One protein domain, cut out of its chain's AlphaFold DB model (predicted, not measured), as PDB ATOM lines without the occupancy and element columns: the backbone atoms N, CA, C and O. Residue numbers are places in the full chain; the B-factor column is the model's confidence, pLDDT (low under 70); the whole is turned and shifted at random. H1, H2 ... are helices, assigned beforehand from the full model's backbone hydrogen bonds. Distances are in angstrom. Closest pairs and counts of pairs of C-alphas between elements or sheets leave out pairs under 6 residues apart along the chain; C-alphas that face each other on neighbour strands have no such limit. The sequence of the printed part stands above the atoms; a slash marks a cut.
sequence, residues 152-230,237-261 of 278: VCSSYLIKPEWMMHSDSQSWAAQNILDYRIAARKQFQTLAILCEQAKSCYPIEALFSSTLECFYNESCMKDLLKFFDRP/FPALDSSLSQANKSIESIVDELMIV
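Overview. This is residues 152 to 230 and 237 to 261 of the 278 residues of the protein "Hypothetical protein" of Adineta steineri (UniProt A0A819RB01). The model is an open, loose arch: one leg is made of the long helix H2 with short H1 side by side with it, and the other is made of short helices, with H3 and H6 packed crosswise near the bend and H4 and H5 making a corner at the foot. The space between the two legs is empty, and residues 225 to 230 stick out from the foot beyond H5. The printed part has 104 residues with six named helices, H1 to H6 in order along the chain, and no named strand; the class is all helix, though only 49 of the printed residues are in named elements. The whole is loose, with a radius of gyration of the C-alphas of 17.8 A and spans of 45 by 34 by 27 A.

Along the chain. The printed part begins at Val 152, and H1 follows at residues 160 to 165, 8.8 A from first to last C-alpha, with C-alpha 160 at (-9.868, -19.774, -4.097). H2, the longest helix, holds residues 179 to 196 and is 25.0 A from first to last C-alpha, from (-14.301, -7.678, 7.929) to (3.511, -24.891, 4.581). H3 is residues 202 to 208, 9.8 A long. H4 is residues 212 to 215, and H5 is residues 217 to 224, 10.5 A long. H6 is residues 251 to 256 and ends with C-alpha 256 at (9.112, -15.511, 21.298).

Arrangement. H1 and H2 form a helical hairpin, opposite ways at a shallow tilt of 7 degrees. They only just touch, with 3 pairs of C-alphas within 8 A, and H2 does so with residues 184 to 188 alone; the closest C-alphas, of Met 163 and Arg 184, are 5.4 A apart. H2 and H3 are close but not clearly touching, about perpendicular at 86 degrees, with the C-alphas of Gln 196 and Pro 202 closest at 6.8 A. H3 and H6 touch, about perpendicular at 78 degrees; their closest C-alphas, of Phe 207 and Glu 252, are 4.4 A apart. H3 and H4 are apart. H4 and H5 only just touch, with 3 pairs of C-alphas within 8 A, and only at the corner by their link; the C-alphas of Cys 213 and Cys 219 are closest at 5.2 A. Among the other pairs that are apart are H2 and H6, and H4 and H6. Every O i to N i+4 pair is within hydrogen-bond range in H1, H3, H5 and H6, and 13 of 14 are in H2; H4 is too short for such a pair.

Size, cuts and confidence. The two C-alphas farthest apart, of Tyr 156 and Ser 243, are 46.0 A apart. Residues 231 to 236 are not printed, and C-alphas 230 and 237 are 16.7 A apart across the cut, which lies in the link from H5 to H6. Of the links that are printed whole, H1 to H2 is long, with 13 residues, and the other three are tight. The mean pLDDT of the printed part is 79.3; 23 residues are under 70, namely 165 to 177, 181, 199 to 202, 227 to 230 and 244.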
ATOM      1  N   VAL A 152      -9.609 -27.977   8.730       94.06
ATOM      2  CA  VAL A 152      -9.658 -26.679   8.043       94.06
ATOM      3  C   VAL A 152      -8.824 -26.675   6.754       94.06
ATOM      4  O   VAL A 152      -9.250 -26.083   5.763       94.06
ATOM      5  N   CYS A 153      -7.715 -27.421   6.724       92.94
ATOM      6  CA  CYS A 153      -6.813 -27.551   5.579       92.94
ATOM      7  C   CYS A 153      -7.346 -28.463   4.461       92.94
ATOM      8  O   CYS A 153      -6.713 -28.585   3.416       92.94
ATOM      9  N   SER A 154      -8.497 -29.104   4.663       92.94
ATOM     10  CA  SER A 154      -9.252 -29.814   3.623       92.94
ATOM     11  C   SER A 154     -10.637 -29.200   3.383       92.94
ATOM     12  O   SER A 154     -11.399 -29.678   2.539       92.94
ATOM     13  N   SER A 155     -10.965 -28.120   4.098       94.31
ATOM     14  CA  SER A 155     -12.255 -27.441   4.017       94.31
ATOM     15  C   SER A 155     -12.356 -26.503   2.810       94.31
ATOM     16  O   SER A 155     -11.376 -26.201   2.128       94.31
ATOM     17  N   TYR A 156     -13.562 -25.991   2.555       91.81
ATOM     18  CA  TYR A 156     -13.799 -24.980   1.521       91.81
ATOM     19  C   TYR A 156     -13.149 -23.618   1.846       91.81
ATOM     20  O   TYR A 156     -12.873 -22.849   0.933       91.81
ATOM     21  N   LEU A 157     -12.844 -23.340   3.121       89.06
ATOM     22  CA  LEU A 157     -12.355 -22.036   3.601       89.06
ATOM     23  C   LEU A 157     -10.969 -21.651   3.069       89.06
ATOM     24  O   LEU A 157     -10.633 -20.473   3.030       89.06
ATOM     25  N   ILE A 158     -10.162 -22.634   2.671       91.81
ATOM     26  CA  ILE A 158      -8.824 -22.403   2.116       91.81
ATOM     27  C   ILE A 158      -8.816 -22.352   0.584       91.81
ATOM     28  O   ILE A 158      -7.766 -22.128  -0.018       91.81
ATOM     29  N   LYS A 159      -9.962 -22.590  -0.068       91.00
ATOM     30  CA  LYS A 159     -10.029 -22.673  -1.527       91.00
ATOM     31  C   LYS A 159     -10.238 -21.291  -2.172       91.00
ATOM     32  O   LYS A 159     -10.896 -20.434  -1.572       91.00
ATOM     33  N   PRO A 160      -9.715 -21.050  -3.391       86.00
ATOM     34  CA  PRO A 160      -9.868 -19.774  -4.097       86.00
ATOM     35  C   PRO A 160     -11.320 -19.324  -4.277       86.00
ATOM     36  O   PRO A 160     -11.603 -18.130  -4.217       86.00
ATOM     37  N   GLU A 161     -12.247 -20.263  -4.448       85.81
ATOM     38  CA  GLU A 161     -13.660 -19.977  -4.693       85.81
ATOM     39  C   GLU A 161     -14.335 -19.321  -3.477       85.81
ATOM     40  O   GLU A 161     -15.138 -18.401  -3.636       85.81
ATOM     41  N   TRP A 162     -13.967 -19.728  -2.254       84.81
ATOM     42  CA  TRP A 162     -14.402 -19.061  -1.020       84.81
ATOM     43  C   TRP A 162     -13.879 -17.623  -0.948       84.81
ATOM     44  O   TRP A 162     -14.637 -16.690  -0.679       84.81
ATOM     45  N   MET A 163     -12.594 -17.437  -1.258       81.19
ATOM     46  CA  MET A 163     -11.933 -16.129  -1.228       81.19
ATOM     47  C   MET A 163     -12.496 -15.157  -2.277       81.19
ATOM     48  O   MET A 163     -12.568 -13.957  -2.025       81.19
ATOM     49  N   MET A 164     -12.935 -15.652  -3.437       74.06
ATOM     50  CA  MET A 164     -13.609 -14.825  -4.445       74.06
ATOM     51  C   MET A 164     -15.024 -14.419  -4.015       74.06
ATOM     52  O   MET A 164     -15.454 -13.303  -4.300       74.06
ATOM     53  N   HIS A 165     -15.745 -15.284  -3.295       68.88
ATOM     54  CA  HIS A 165     -17.080 -14.957  -2.788       68.88
ATOM     55  C   HIS A 165     -17.043 -13.866  -1.705       68.88
ATOM     56  O   HIS A 165     -17.957 -13.046  -1.627       68.88
ATOM     57  N   SER A 166     -15.965 -13.791  -0.915       61.44
ATOM     58  CA  SER A 166     -15.781 -12.691   0.042       61.44
ATOM     59  C   SER A 166     -15.622 -11.306  -0.606       61.44
ATOM     60  O   SER A 166     -15.857 -10.310   0.073       61.44
ATOM     61  N   ASP A 167     -15.300 -11.221  -1.904       59.22
ATOM     62  CA  ASP A 167     -15.169  -9.946  -2.627       59.22
ATOM     63  C   ASP A 167     -16.488  -9.464  -3.273       59.22
ATOM     64  O   ASP A 167     -16.609  -8.298  -3.652       59.22
ATOM     65  N   SER A 168     -17.492 -10.334  -3.445       56.91
ATOM     66  CA  SER A 168     -18.602 -10.087  -4.380       56.91
ATOM     67  C   SER A 168     -19.822  -9.358  -3.787       56.91
ATOM     68  O   SER A 168     -20.961  -9.717  -4.091       56.91
ATOM     69  N   GLN A 169     -19.628  -8.308  -2.976       58.62
ATOM     70  CA  GLN A 169     -20.689  -7.325  -2.687       58.62
ATOM     71  C   GLN A 169     -20.220  -5.887  -2.943       58.62
ATOM     72  O   GLN A 169     -19.564  -5.238  -2.132       58.62
ATOM     73  N   SER A 170     -20.645  -5.378  -4.098       58.41
ATOM     74  CA  SER A 170     -20.269  -4.111  -4.730       58.41
ATOM     75  C   SER A 170     -20.750  -2.823  -4.040       58.41
ATOM     76  O   SER A 170     -20.494  -1.743  -4.561       58.41
ATOM     77  N   TRP A 171     -21.389  -2.883  -2.868       52.41
ATOM     78  CA  TRP A 171     -21.756  -1.692  -2.077       52.41
ATOM     79  C   TRP A 171     -20.989  -1.572  -0.753       52.41
ATOM     80  O   TRP A 171     -21.001  -0.512  -0.134       52.41
ATOM     81  N   ALA A 172     -20.276  -2.624  -0.338       53.88
ATOM     82  CA  ALA A 172     -19.480  -2.632   0.888       53.88
ATOM     83  C   ALA A 172     -17.977  -2.396   0.653       53.88
ATOM     84  O   ALA A 172     -17.246  -2.084   1.587       53.88
ATOM     85  N   ALA A 173     -17.527  -2.454  -0.605       53.91
ATOM     86  CA  ALA A 173     -16.132  -2.246  -1.001       53.91
ATOM     87  C   ALA A 173     -15.566  -0.845  -0.675       53.91
ATOM     88  O   ALA A 173     -14.360  -0.643  -0.774       53.91
ATOM     89  N   GLN A 174     -16.404   0.120  -0.277       56.28
ATOM     90  CA  GLN A 174     -15.940   1.432   0.194       56.28
ATOM     91  C   GLN A 174     -15.668   1.489   1.702       56.28
ATOM     92  O   GLN A 174     -15.053   2.444   2.172       56.28
ATOM     93  N   ASN A 175     -16.082   0.476   2.466       62.97
ATOM     94  CA  ASN A 175     -15.792   0.407   3.890       62.97
ATOM     95  C   ASN A 175     -14.546  -0.457   4.096       62.97
ATOM     96  O   ASN A 175     -14.627  -1.679   4.165       62.97
ATOM     97  N   ILE A 176     -13.379   0.182   4.217       63.41
ATOM     98  CA  ILE A 176     -12.100  -0.477   4.559       63.41
ATOM     99  C   ILE A 176     -12.198  -1.286   5.871       63.41
ATOM    100  O   ILE A 176     -11.418  -2.205   6.095       63.41
ATOM    101  N   LEU A 177     -13.187  -0.974   6.716       65.94
ATOM    102  CA  LEU A 177     -13.498  -1.684   7.957       65.94
ATOM    103  C   LEU A 177     -14.384  -2.927   7.766       65.94
ATOM    104  O   LEU A 177     -14.717  -3.588   8.749       65.94
ATOM    105  N   ASP A 178     -14.798  -3.259   6.539       71.19
ATOM    106  CA  ASP A 178     -15.556  -4.481   6.288       71.19
ATOM    107  C   ASP A 178     -14.664  -5.703   6.522       71.19
ATOM    108  O   ASP A 178     -13.692  -5.962   5.803       71.19
ATOM    109  N   TYR A 179     -15.030  -6.483   7.538       73.88
ATOM    110  CA  TYR A 179     -14.301  -7.678   7.929       73.88
ATOM    111  C   TYR A 179     -14.151  -8.678   6.779       73.88
ATOM    112  O   TYR A 179     -13.222  -9.468   6.820       73.88
ATOM    113  N   ARG A 180     -15.006  -8.659   5.747       71.19
ATOM    114  CA  ARG A 180     -14.917  -9.563   4.587       71.19
ATOM    115  C   ARG A 180     -13.673  -9.299   3.738       71.19
ATOM    116  O   ARG A 180     -13.049 -10.248   3.265       71.19
ATOM    117  N   ILE A 181     -13.254  -8.035   3.632       69.38
ATOM    118  CA  ILE A 181     -12.022  -7.636   2.934       69.38
ATOM    119  C   ILE A 181     -10.796  -8.131   3.720       69.38
ATOM    120  O   ILE A 181      -9.870  -8.710   3.145       69.38
ATOM    121  N   ALA A 182     -10.807  -7.964   5.046       73.12
ATOM    122  CA  ALA A 182      -9.754  -8.471   5.929       73.12
ATOM    123  C   ALA A 182      -9.753 -10.012   6.019       73.12
ATOM    124  O   ALA A 182      -8.691 -10.638   6.038       73.12
ATOM    125  N   ALA A 183     -10.931 -10.636   6.001       77.44
ATOM    126  CA  ALA A 183     -11.116 -12.078   6.092       77.44
ATOM    127  C   ALA A 183     -10.484 -12.788   4.899       77.44
ATOM    128  O   ALA A 183      -9.826 -13.804   5.091       77.44
ATOM    129  N   ARG A 184     -10.581 -12.231   3.682       80.56
ATOM    130  CA  ARG A 184      -9.865 -12.773   2.518       80.56
ATOM    131  C   ARG A 184      -8.371 -12.934   2.796       80.56
ATOM    132  O   ARG A 184      -7.801 -13.976   2.486       80.56
ATOM    133  N   LYS A 185      -7.734 -11.916   3.385       81.19
ATOM    134  CA  LYS A 185      -6.305 -11.961   3.728       81.19
ATOM    135  C   LYS A 185      -6.020 -12.997   4.807       81.19
ATOM    136  O   LYS A 185      -5.067 -13.750   4.673       81.19
ATOM    137  N   GLN A 186      -6.878 -13.094   5.817       86.81
ATOM    138  CA  GLN A 186      -6.750 -14.098   6.874       86.81
ATOM    139  C   GLN A 186      -6.903 -15.533   6.341       86.81
ATOM    140  O   GLN A 186      -6.085 -16.390   6.663       86.81
ATOM    141  N   PHE A 187      -7.891 -15.797   5.481       89.38
ATOM    142  CA  PHE A 187      -8.084 -17.106   4.846       89.38
ATOM    143  C   PHE A 187      -6.971 -17.439   3.847       89.38
ATOM    144  O   PHE A 187      -6.560 -18.594   3.760       89.38
ATOM    145  N   GLN A 188      -6.424 -16.438   3.151       87.94
ATOM    146  CA  GLN A 188      -5.231 -16.609   2.323       87.94
ATOM    147  C   GLN A 188      -4.020 -17.012   3.175       87.94
ATOM    148  O   GLN A 188      -3.321 -17.961   2.828       87.94
ATOM    149  N   THR A 189      -3.792 -16.342   4.308       88.38
ATOM    150  CA  THR A 189      -2.742 -16.725   5.263       88.38
ATOM    151  C   THR A 189      -2.965 -18.142   5.783       88.38
ATOM    152  O   THR A 189      -2.032 -18.936   5.809       88.38
ATOM    153  N   LEU A 190      -4.202 -18.503   6.129       89.69
ATOM    154  CA  LEU A 190      -4.544 -19.852   6.579       89.69
ATOM    155  C   LEU A 190      -4.265 -20.918   5.508       89.69
ATOM    156  O   LEU A 190      -3.723 -21.973   5.827       89.69
ATOM    157  N   ALA A 191      -4.587 -20.644   4.242       90.38
ATOM    158  CA  ALA A 191      -4.277 -21.539   3.129       90.38
ATOM    159  C   ALA A 191      -2.760 -21.727   2.959       90.38
ATOM    160  O   ALA A 191      -2.294 -22.853   2.790       90.38
ATOM    161  N   ILE A 192      -1.987 -20.642   3.078       87.88
ATOM    162  CA  ILE A 192      -0.520 -20.690   3.049       87.88
ATOM    163  C   ILE A 192       0.013 -21.532   4.210       87.88
ATOM    164  O   ILE A 192       0.853 -22.396   3.984       87.88
ATOM    165  N   LEU A 193      -0.504 -21.348   5.427       87.00
ATOM    166  CA  LEU A 193      -0.109 -22.149   6.590       87.00
ATOM    167  C   LEU A 193      -0.420 -23.639   6.391       87.00
ATOM    168  O   LEU A 193       0.405 -24.484   6.719       87.00
ATOM    169  N   CYS A 194      -1.572 -23.974   5.807       89.38
ATOM    170  CA  CYS A 194      -1.943 -25.357   5.498       89.38
ATOM    171  C   CYS A 194      -1.033 -26.017   4.447       89.38
ATOM    172  O   CYS A 194      -0.780 -27.219   4.533       89.38
ATOM    173  N   GLU A 195      -0.543 -25.262   3.461       86.00
ATOM    174  CA  GLU A 195       0.425 -25.753   2.468       86.00
ATOM    175  C   GLU A 195       1.849 -25.829   3.031       86.00
ATOM    176  O   GLU A 195       2.579 -26.788   2.774       86.00
ATOM    177  N   GLN A 196       2.233 -24.868   3.872       80.00
ATOM    178  CA  GLN A 196       3.511 -24.891   4.581       80.00
ATOM    179  C   GLN A 196       3.568 -26.002   5.631       80.00
ATOM    180  O   GLN A 196       4.606 -26.614   5.798       80.00
ATOM    181  N   ALA A 197       2.458 -26.376   6.266       80.25
ATOM    182  CA  ALA A 197       2.435 -27.530   7.166       80.25
ATOM    183  C   ALA A 197       2.757 -28.864   6.454       80.25
ATOM    184  O   ALA A 197       3.097 -29.848   7.110       80.25
ATOM    185  N   LYS A 198       2.652 -28.911   5.118       76.50
ATOM    186  CA  LYS A 198       3.070 -30.054   4.285       76.50
ATOM    187  C   LYS A 198       4.506 -29.927   3.780       76.50
ATOM    188  O   LYS A 198       5.098 -30.929   3.391       76.50
ATOM    189  N   SER A 199       5.030 -28.706   3.736       64.25
ATOM    190  CA  SER A 199       6.327 -28.378   3.161       64.25
ATOM    191  C   SER A 199       7.253 -27.929   4.280       64.25
ATOM    192  O   SER A 199       7.102 -26.826   4.794       64.25
ATOM    193  N   CYS A 200       8.255 -28.733   4.636       62.19
ATOM    194  CA  CYS A 200       9.353 -28.203   5.444       62.19
ATOM    195  C   CYS A 200       9.909 -26.940   4.756       62.19
ATOM    196  O   CYS A 200       9.865 -26.855   3.527       62.19
ATOM    197  N   TYR A 201      10.441 -25.994   5.532       66.75
ATOM    198  CA  TYR A 201      11.344 -24.913   5.104       66.75
ATOM    199  C   TYR A 201      10.862 -23.448   5.058       66.75
ATOM    200  O   TYR A 201      11.643 -22.626   5.519       66.75
ATOM    201  N   PRO A 202       9.680 -23.009   4.575       68.44
ATOM    202  CA  PRO A 202       9.462 -21.561   4.399       68.44
ATOM    203  C   PRO A 202       9.343 -20.759   5.702       68.44
ATOM    204  O   PRO A 202       9.924 -19.682   5.816       68.44
ATOM    205  N   ILE A 203       8.599 -21.273   6.687       70.38
ATOM    206  CA  ILE A 203       8.431 -20.592   7.977       70.38
ATOM    207  C   ILE A 203       9.660 -20.767   8.873       70.38
ATOM    208  O   ILE A 203      10.046 -19.828   9.553       70.38
ATOM    209  N   GLU A 204      10.331 -21.917   8.793       76.38
ATOM    210  CA  GLU A 204      11.622 -22.151   9.452       76.38
ATOM    211  C   GLU A 204      12.705 -21.230   8.879       76.38
ATOM    212  O   GLU A 204      13.470 -20.634   9.628       76.38
ATOM    213  N   ALA A 205      12.737 -21.036   7.556       78.56
ATOM    214  CA  ALA A 205      13.637 -20.085   6.915       78.56
ATOM    215  C   ALA A 205      13.321 -18.645   7.336       78.56
ATOM    216  O   ALA A 205      14.247 -17.876   7.583       78.56
ATOM    217  N   LEU A 206      12.040 -18.279   7.460       82.31
ATOM    218  CA  LEU A 206      11.640 -16.968   7.977       82.31
ATOM    219  C   LEU A 206      12.089 -16.787   9.431       82.31
ATOM    220  O   LEU A 206      12.726 -15.789   9.742       82.31
ATOM    221  N   PHE A 207      11.802 -17.749  10.304       86.12
ATOM    222  CA  PHE A 207      12.188 -17.724  11.715       86.12
ATOM    223  C   PHE A 207      13.705 -17.690  11.911       86.12
ATOM    224  O   PHE A 207      14.185 -16.943  12.761       86.12
ATOM    225  N   SER A 208      14.455 -18.387  11.055       84.62
ATOM    226  CA  SER A 208      15.919 -18.346  11.024       84.62
ATOM    227  C   SER A 208      16.485 -17.037  10.454       84.62
ATOM    228  O   SER A 208      17.626 -16.682  10.749       84.62
ATOM    229  N   SER A 209      15.708 -16.304   9.653       89.12
ATOM    230  CA  SER A 209      16.125 -15.026   9.068       89.12
ATOM    231  C   SER A 209      16.122 -13.893  10.100       89.12
ATOM    232  O   SER A 209      15.478 -13.971  11.145       89.12
ATOM    233  N   THR A 210      16.824 -12.806   9.781       91.94
ATOM    234  CA  THR A 210      16.892 -11.577  10.587       91.94
ATOM    235  C   THR A 210      16.189 -10.417   9.877       91.94
ATOM    236  O   THR A 210      15.881 -10.483   8.684       91.94
ATOM    237  N   LEU A 211      15.942  -9.321  10.600       89.19
ATOM    238  CA  LEU A 211      15.372  -8.094  10.030       89.19
ATOM    239  C   LEU A 211      16.442  -7.092   9.562       89.19
ATOM    240  O   LEU A 211      16.103  -5.952   9.256       89.19
ATOM    241  N   GLU A 212      17.714  -7.492   9.465       89.19
ATOM    242  CA  GLU A 212      18.855  -6.602   9.178       89.19
ATOM    243  C   GLU A 212      18.651  -5.704   7.952       89.19
ATOM    244  O   GLU A 212      18.977  -4.516   7.987       89.19
ATOM    245  N   CYS A 213      18.047  -6.242   6.888       87.12
ATOM    246  CA  CYS A 213      17.784  -5.489   5.662       87.12
ATOM    247  C   CYS A 213      16.870  -4.274   5.888       87.12
ATOM    248  O   CYS A 213      17.056  -3.241   5.250       87.12
ATOM    249  N   PHE A 214      15.928  -4.363   6.831       88.38
ATOM    250  CA  PHE A 214      14.998  -3.275   7.139       88.38
ATOM    251  C   PHE A 214      15.670  -2.102   7.864       88.38
ATOM    252  O   PHE A 214      15.125  -1.004   7.851       88.38
ATOM    253  N   TYR A 215      16.854  -2.299   8.450       88.50
ATOM    254  CA  TYR A 215      17.649  -1.247   9.098       88.50
ATOM    255  C   TYR A 215      18.719  -0.652   8.168       88.50
ATOM    256  O   TYR A 215      19.418   0.287   8.544       88.50
ATOM    257  N   ASN A 216      18.870  -1.178   6.946       89.38
ATOM    258  CA  ASN A 216      19.872  -0.727   5.986       89.38
ATOM    259  C   ASN A 216      19.210  -0.057   4.776       89.38
ATOM    260  O   ASN A 216      18.484  -0.691   4.016       89.38
ATOM    261  N   GLU A 217      19.511   1.222   4.557       86.50
ATOM    262  CA  GLU A 217      18.874   2.022   3.506       86.50
ATOM    263  C   GLU A 217      19.104   1.463   2.090       86.50
ATOM    264  O   GLU A 217      18.185   1.452   1.270       86.50
ATOM    265  N   SER A 218      20.308   0.965   1.796       89.00
ATOM    266  CA  SER A 218      20.625   0.370   0.493       89.00
ATOM    267  C   SER A 218      19.906  -0.963   0.297       89.00
ATOM    268  O   SER A 218      19.312  -1.184  -0.755       89.00
ATOM    269  N   CYS A 219      19.896  -1.817   1.325       88.69
ATOM    270  CA  CYS A 219      19.191  -3.097   1.267       88.69
ATOM    271  C   CYS A 219      17.682  -2.897   1.089       88.69
ATOM    272  O   CYS A 219      17.063  -3.526   0.233       88.69
ATOM    273  N   MET A 220      17.098  -1.956   1.835       85.06
ATOM    274  CA  MET A 220      15.685  -1.605   1.726       85.06
ATOM    275  C   MET A 220      15.346  -1.081   0.322       85.06
ATOM    276  O   MET A 220      14.355  -1.503  -0.268       85.06
ATOM    277  N   LYS A 221      16.198  -0.228  -0.266       83.62
ATOM    278  CA  LYS A 221      16.048   0.235  -1.658       83.62
ATOM    279  C   LYS A 221      16.071  -0.915  -2.664       83.62
ATOM    280  O   LYS A 221      15.294  -0.893  -3.614       83.62
ATOM    281  N   ASP A 222      16.927  -1.911  -2.466       84.31
ATOM    282  CA  ASP A 222      16.968  -3.097  -3.324       84.31
ATOM    283  C   ASP A 222      15.729  -3.980  -3.148       84.31
ATOM    284  O   ASP A 222      15.169  -4.452  -4.137       84.31
ATOM    285  N   LEU A 223      15.243  -4.138  -1.915       81.81
ATOM    286  CA  LEU A 223      14.023  -4.885  -1.617       81.81
ATOM    287  C   LEU A 223      12.786  -4.237  -2.264       81.81
ATOM    288  O   LEU A 223      11.942  -4.932  -2.827       81.81
ATOM    289  N   LEU A 224      12.700  -2.904  -2.252       77.62
ATOM    290  CA  LEU A 224      11.589  -2.162  -2.861       77.62
ATOM    291  C   LEU A 224      11.500  -2.343  -4.382       77.62
ATOM    292  O   LEU A 224      10.392  -2.330  -4.916       77.62
ATOM    293  N   LYS A 225      12.615  -2.611  -5.076       77.75
ATOM    294  CA  LYS A 225      12.609  -2.895  -6.527       77.75
ATOM    295  C   LYS A 225      11.765  -4.119  -6.888       77.75
ATOM    296  O   LYS A 225      11.239  -4.187  -7.992       77.75
ATOM    297  N   PHE A 226      11.612  -5.077  -5.972       72.38
ATOM    298  CA  PHE A 226      10.770  -6.260  -6.189       72.38
ATOM    299  C   PHE A 226       9.271  -5.969  -6.051       72.38
ATOM    300  O   PHE A 226       8.448  -6.732  -6.555       72.38
ATOM    301  N   PHE A 227       8.911  -4.874  -5.377       66.81
ATOM    302  CA  PHE A 227       7.526  -4.482  -5.109       66.81
ATOM    303  C   PHE A 227       7.047  -3.311  -5.970       66.81
ATOM    304  O   PHE A 227       5.876  -2.938  -5.866       66.81
ATOM    305  N   ASP A 228       7.920  -2.759  -6.816       59.44
ATOM    306  CA  ASP A 228       7.655  -1.579  -7.631       59.44
ATOM    307  C   ASP A 228       6.527  -1.871  -8.639       59.44
ATOM    308  O   ASP A 228       6.708  -2.498  -9.686       59.44
ATOM    309  N   ARG A 229       5.297  -1.492  -8.268       57.56
ATOM    310  CA  ARG A 229       4.117  -1.577  -9.131       57.56
ATOM    311  C   ARG A 229       3.960  -0.252  -9.876       57.56
ATOM    312  O   ARG A 229       4.003   0.792  -9.235       57.56
ATOM    313  N   PRO A 230       3.592  -0.267 -11.167       54.44
ATOM    314  CA  PRO A 230       3.469   0.943 -11.989       54.44
ATOM    315  C   PRO A 230       2.346   1.919 -11.576       54.44
ATOM    316  O   PRO A 230       2.114   2.900 -12.275       54.44
ATOM    317  N   PHE A 237       9.836   4.240   1.899       72.88
ATOM    318  CA  PHE A 237      10.009   3.483   3.141       72.88
ATOM    319  C   PHE A 237      11.414   3.753   3.695       72.88
ATOM    320  O   PHE A 237      12.382   3.207   3.157       72.88
ATOM    321  N   PRO A 238      11.569   4.625   4.712       81.06
ATOM    322  CA  PRO A 238      12.862   4.828   5.350       81.06
ATOM    323  C   PRO A 238      13.288   3.560   6.096       81.06
ATOM    324  O   PRO A 238      12.446   2.809   6.594       81.06
ATOM    325  N   ALA A 239      14.600   3.337   6.177       83.62
ATOM    326  CA  ALA A 239      15.149   2.279   7.013       83.62
ATOM    327  C   ALA A 239      14.754   2.491   8.486       83.62
ATOM    328  O   ALA A 239      14.623   3.626   8.951       83.62
ATOM    329  N   LEU A 240      14.562   1.387   9.206       86.62
ATOM    330  CA  LEU A 240      14.256   1.377  10.631       86.62
ATOM    331  C   LEU A 240      15.434   1.910  11.457       86.62
ATOM    332  O   LEU A 240      16.599   1.757  11.086       86.62
ATOM    333  N   ASP A 241      15.116   2.504  12.605       82.38
ATOM    334  CA  ASP A 241      16.106   3.031  13.541       82.38
ATOM    335  C   ASP A 241      16.734   1.898  14.368       82.38
ATOM    336  O   ASP A 241      16.073   1.251  15.184       82.38
ATOM    337  N   SER A 242      18.029   1.663  14.160       75.75
ATOM    338  CA  SER A 242      18.801   0.627  14.854       75.75
ATOM    339  C   SER A 242      19.105   0.957  16.317       75.75
ATOM    340  O   SER A 242      19.576   0.087  17.046       75.75
ATOM    341  N   SER A 243      18.836   2.187  16.772       77.44
ATOM    342  CA  SER A 243      19.010   2.574  18.176       77.44
ATOM    343  C   SER A 243      17.917   2.020  19.093       77.44
ATOM    344  O   SER A 243      18.151   1.846  20.288       77.44
ATOM    345  N   LEU A 244      16.743   1.715  18.533       68.81
ATOM    346  CA  LEU A 244      15.584   1.230  19.279       68.81
ATOM    347  C   LEU A 244      15.529  -0.298  19.357       68.81
ATOM    348  O   LEU A 244      14.949  -0.812  20.303       68.81
ATOM    349  N   SER A 245      16.135  -1.020  18.410       73.25
ATOM    350  CA  SER A 245      15.991  -2.477  18.280       73.25
ATOM    351  C   SER A 245      17.241  -3.141  17.697       73.25
ATOM    352  O   SER A 245      17.910  -2.594  16.822       73.25
ATOM    353  N   GLN A 246      17.531  -4.370  18.135       76.88
ATOM    354  CA  GLN A 246      18.648  -5.167  17.615       76.88
ATOM    355  C   GLN A 246      18.304  -5.782  16.250       76.88
ATOM    356  O   GLN A 246      17.522  -6.728  16.157       76.88
ATOM    357  N   ALA A 247      18.928  -5.266  15.191       78.81
ATOM    358  CA  ALA A 247      18.695  -5.693  13.809       78.81
ATOM    359  C   ALA A 247      19.071  -7.164  13.526       78.81
ATOM    360  O   ALA A 247      18.496  -7.782  12.633       78.81
ATOM    361  N   ASN A 248      20.013  -7.716  14.297       85.56
ATOM    362  CA  ASN A 248      20.593  -9.052  14.129       85.56
ATOM    363  C   ASN A 248      19.859 -10.165  14.898       85.56
ATOM    364  O   ASN A 248      20.292 -11.317  14.855       85.56
ATOM    365  N   LYS A 249      18.774  -9.853  15.618       88.38
ATOM    366  CA  LYS A 249      17.930 -10.896  16.212       88.38
ATOM    367  C   LYS A 249      17.196 -11.663  15.110       88.38
ATOM    368  O   LYS A 249      16.731 -11.074  14.130       88.38
ATOM    369  N   SER A 250      17.085 -12.979  15.288       92.56
ATOM    370  CA  SER A 250      16.253 -13.810  14.422       92.56
ATOM    371  C   SER A 250      14.780 -13.461  14.619       92.56
ATOM    372  O   SER A 250      14.366 -13.056  15.708       92.56
ATOM    373  N   ILE A 251      13.972 -13.628  13.575       90.62
ATOM    374  CA  ILE A 251      12.528 -13.387  13.659       90.62
ATOM    375  C   ILE A 251      11.890 -14.318  14.700       90.62
ATOM    376  O   ILE A 251      10.994 -13.878  15.412       90.62
ATOM    377  N   GLU A 252      12.385 -15.551  14.848       90.62
ATOM    378  CA  GLU A 252      11.967 -16.481  15.909       90.62
ATOM    379  C   GLU A 252      12.099 -15.861  17.304       90.62
ATOM    380  O   GLU A 252      11.119 -15.753  18.033       90.62
ATOM    381  N   SER A 253      13.289 -15.345  17.629       89.12
ATOM    382  CA  SER A 253      13.562 -14.735  18.932       89.12
ATOM    383  C   SER A 253      12.681 -13.514  19.192       89.12
ATOM    384  O   SER A 253      12.290 -13.273  20.332       89.12
ATOM    385  N   ILE A 254      12.362 -12.739  18.152       90.75
ATOM    386  CA  ILE A 254      11.477 -11.576  18.272       90.75
ATOM    387  C   ILE A 254      10.027 -12.029  18.519       90.75
ATOM    388  O   ILE A 254       9.322 -11.426  19.329       90.75
ATOM    389  N   VAL A 255       9.567 -13.088  17.841       89.31
ATOM    390  CA  VAL A 255       8.226 -13.668  18.031       89.31
ATOM    391  C   VAL A 255       8.074 -14.260  19.433       89.31
ATOM    392  O   VAL A 255       7.039 -14.036  20.062       89.31
ATOM    393  N   ASP A 256       9.096 -14.946  19.942       89.12
ATOM    394  CA  ASP A 256       9.112 -15.511  21.298       89.12
ATOM    395  C   ASP A 256       9.015 -14.425  22.382       89.12
ATOM    396  O   ASP A 256       8.381 -14.619  23.419       89.12
ATOM    397  N   GLU A 257       9.574 -13.240  22.114       88.88
ATOM    398  CA  GLU A 257       9.440 -12.036  22.947       88.88
ATOM    399  C   GLU A 257       8.121 -11.272  22.693       88.88
ATOM    400  O   GLU A 257       7.930 -10.165  23.194       88.88
ATOM    401  N   LEU A 258       7.188 -11.840  21.918       86.38
ATOM    402  CA  LEU A 258       5.916 -11.223  21.517       86.38
ATOM    403  C   LEU A 258       6.086  -9.860  20.827       86.38
ATOM    404  O   LEU A 258       5.202  -9.007  20.907       86.38
ATOM    405  N   MET A 259       7.210  -9.658  20.132       86.62
ATOM    406  CA  MET A 259       7.597  -8.388  19.505       86.62
ATOM    407  C   MET A 259       7.816  -7.242  20.514       86.62
ATOM    408  O   MET A 259       7.755  -6.069  20.137       86.62
ATOM    409  N   ILE A 260       8.057  -7.549  21.793       85.12
ATOM    410  CA  ILE A 260       8.244  -6.557  22.859       85.12
ATOM    411  C   ILE A 260       9.734  -6.297  23.067       85.12
ATOM    412  O   ILE A 260      10.484  -7.193  23.434       85.12
ATOM    413  N   VAL A 261      10.154  -5.047  22.862       81.88
ATOM    414  CA  VAL A 261      11.564  -4.639  22.973       81.88
ATOM    415  C   VAL A 261      11.955  -4.280  24.407       81.88
ATOM    416  O   VAL A 261      13.022  -4.668  24.872       81.88
TER     417      VAL A 261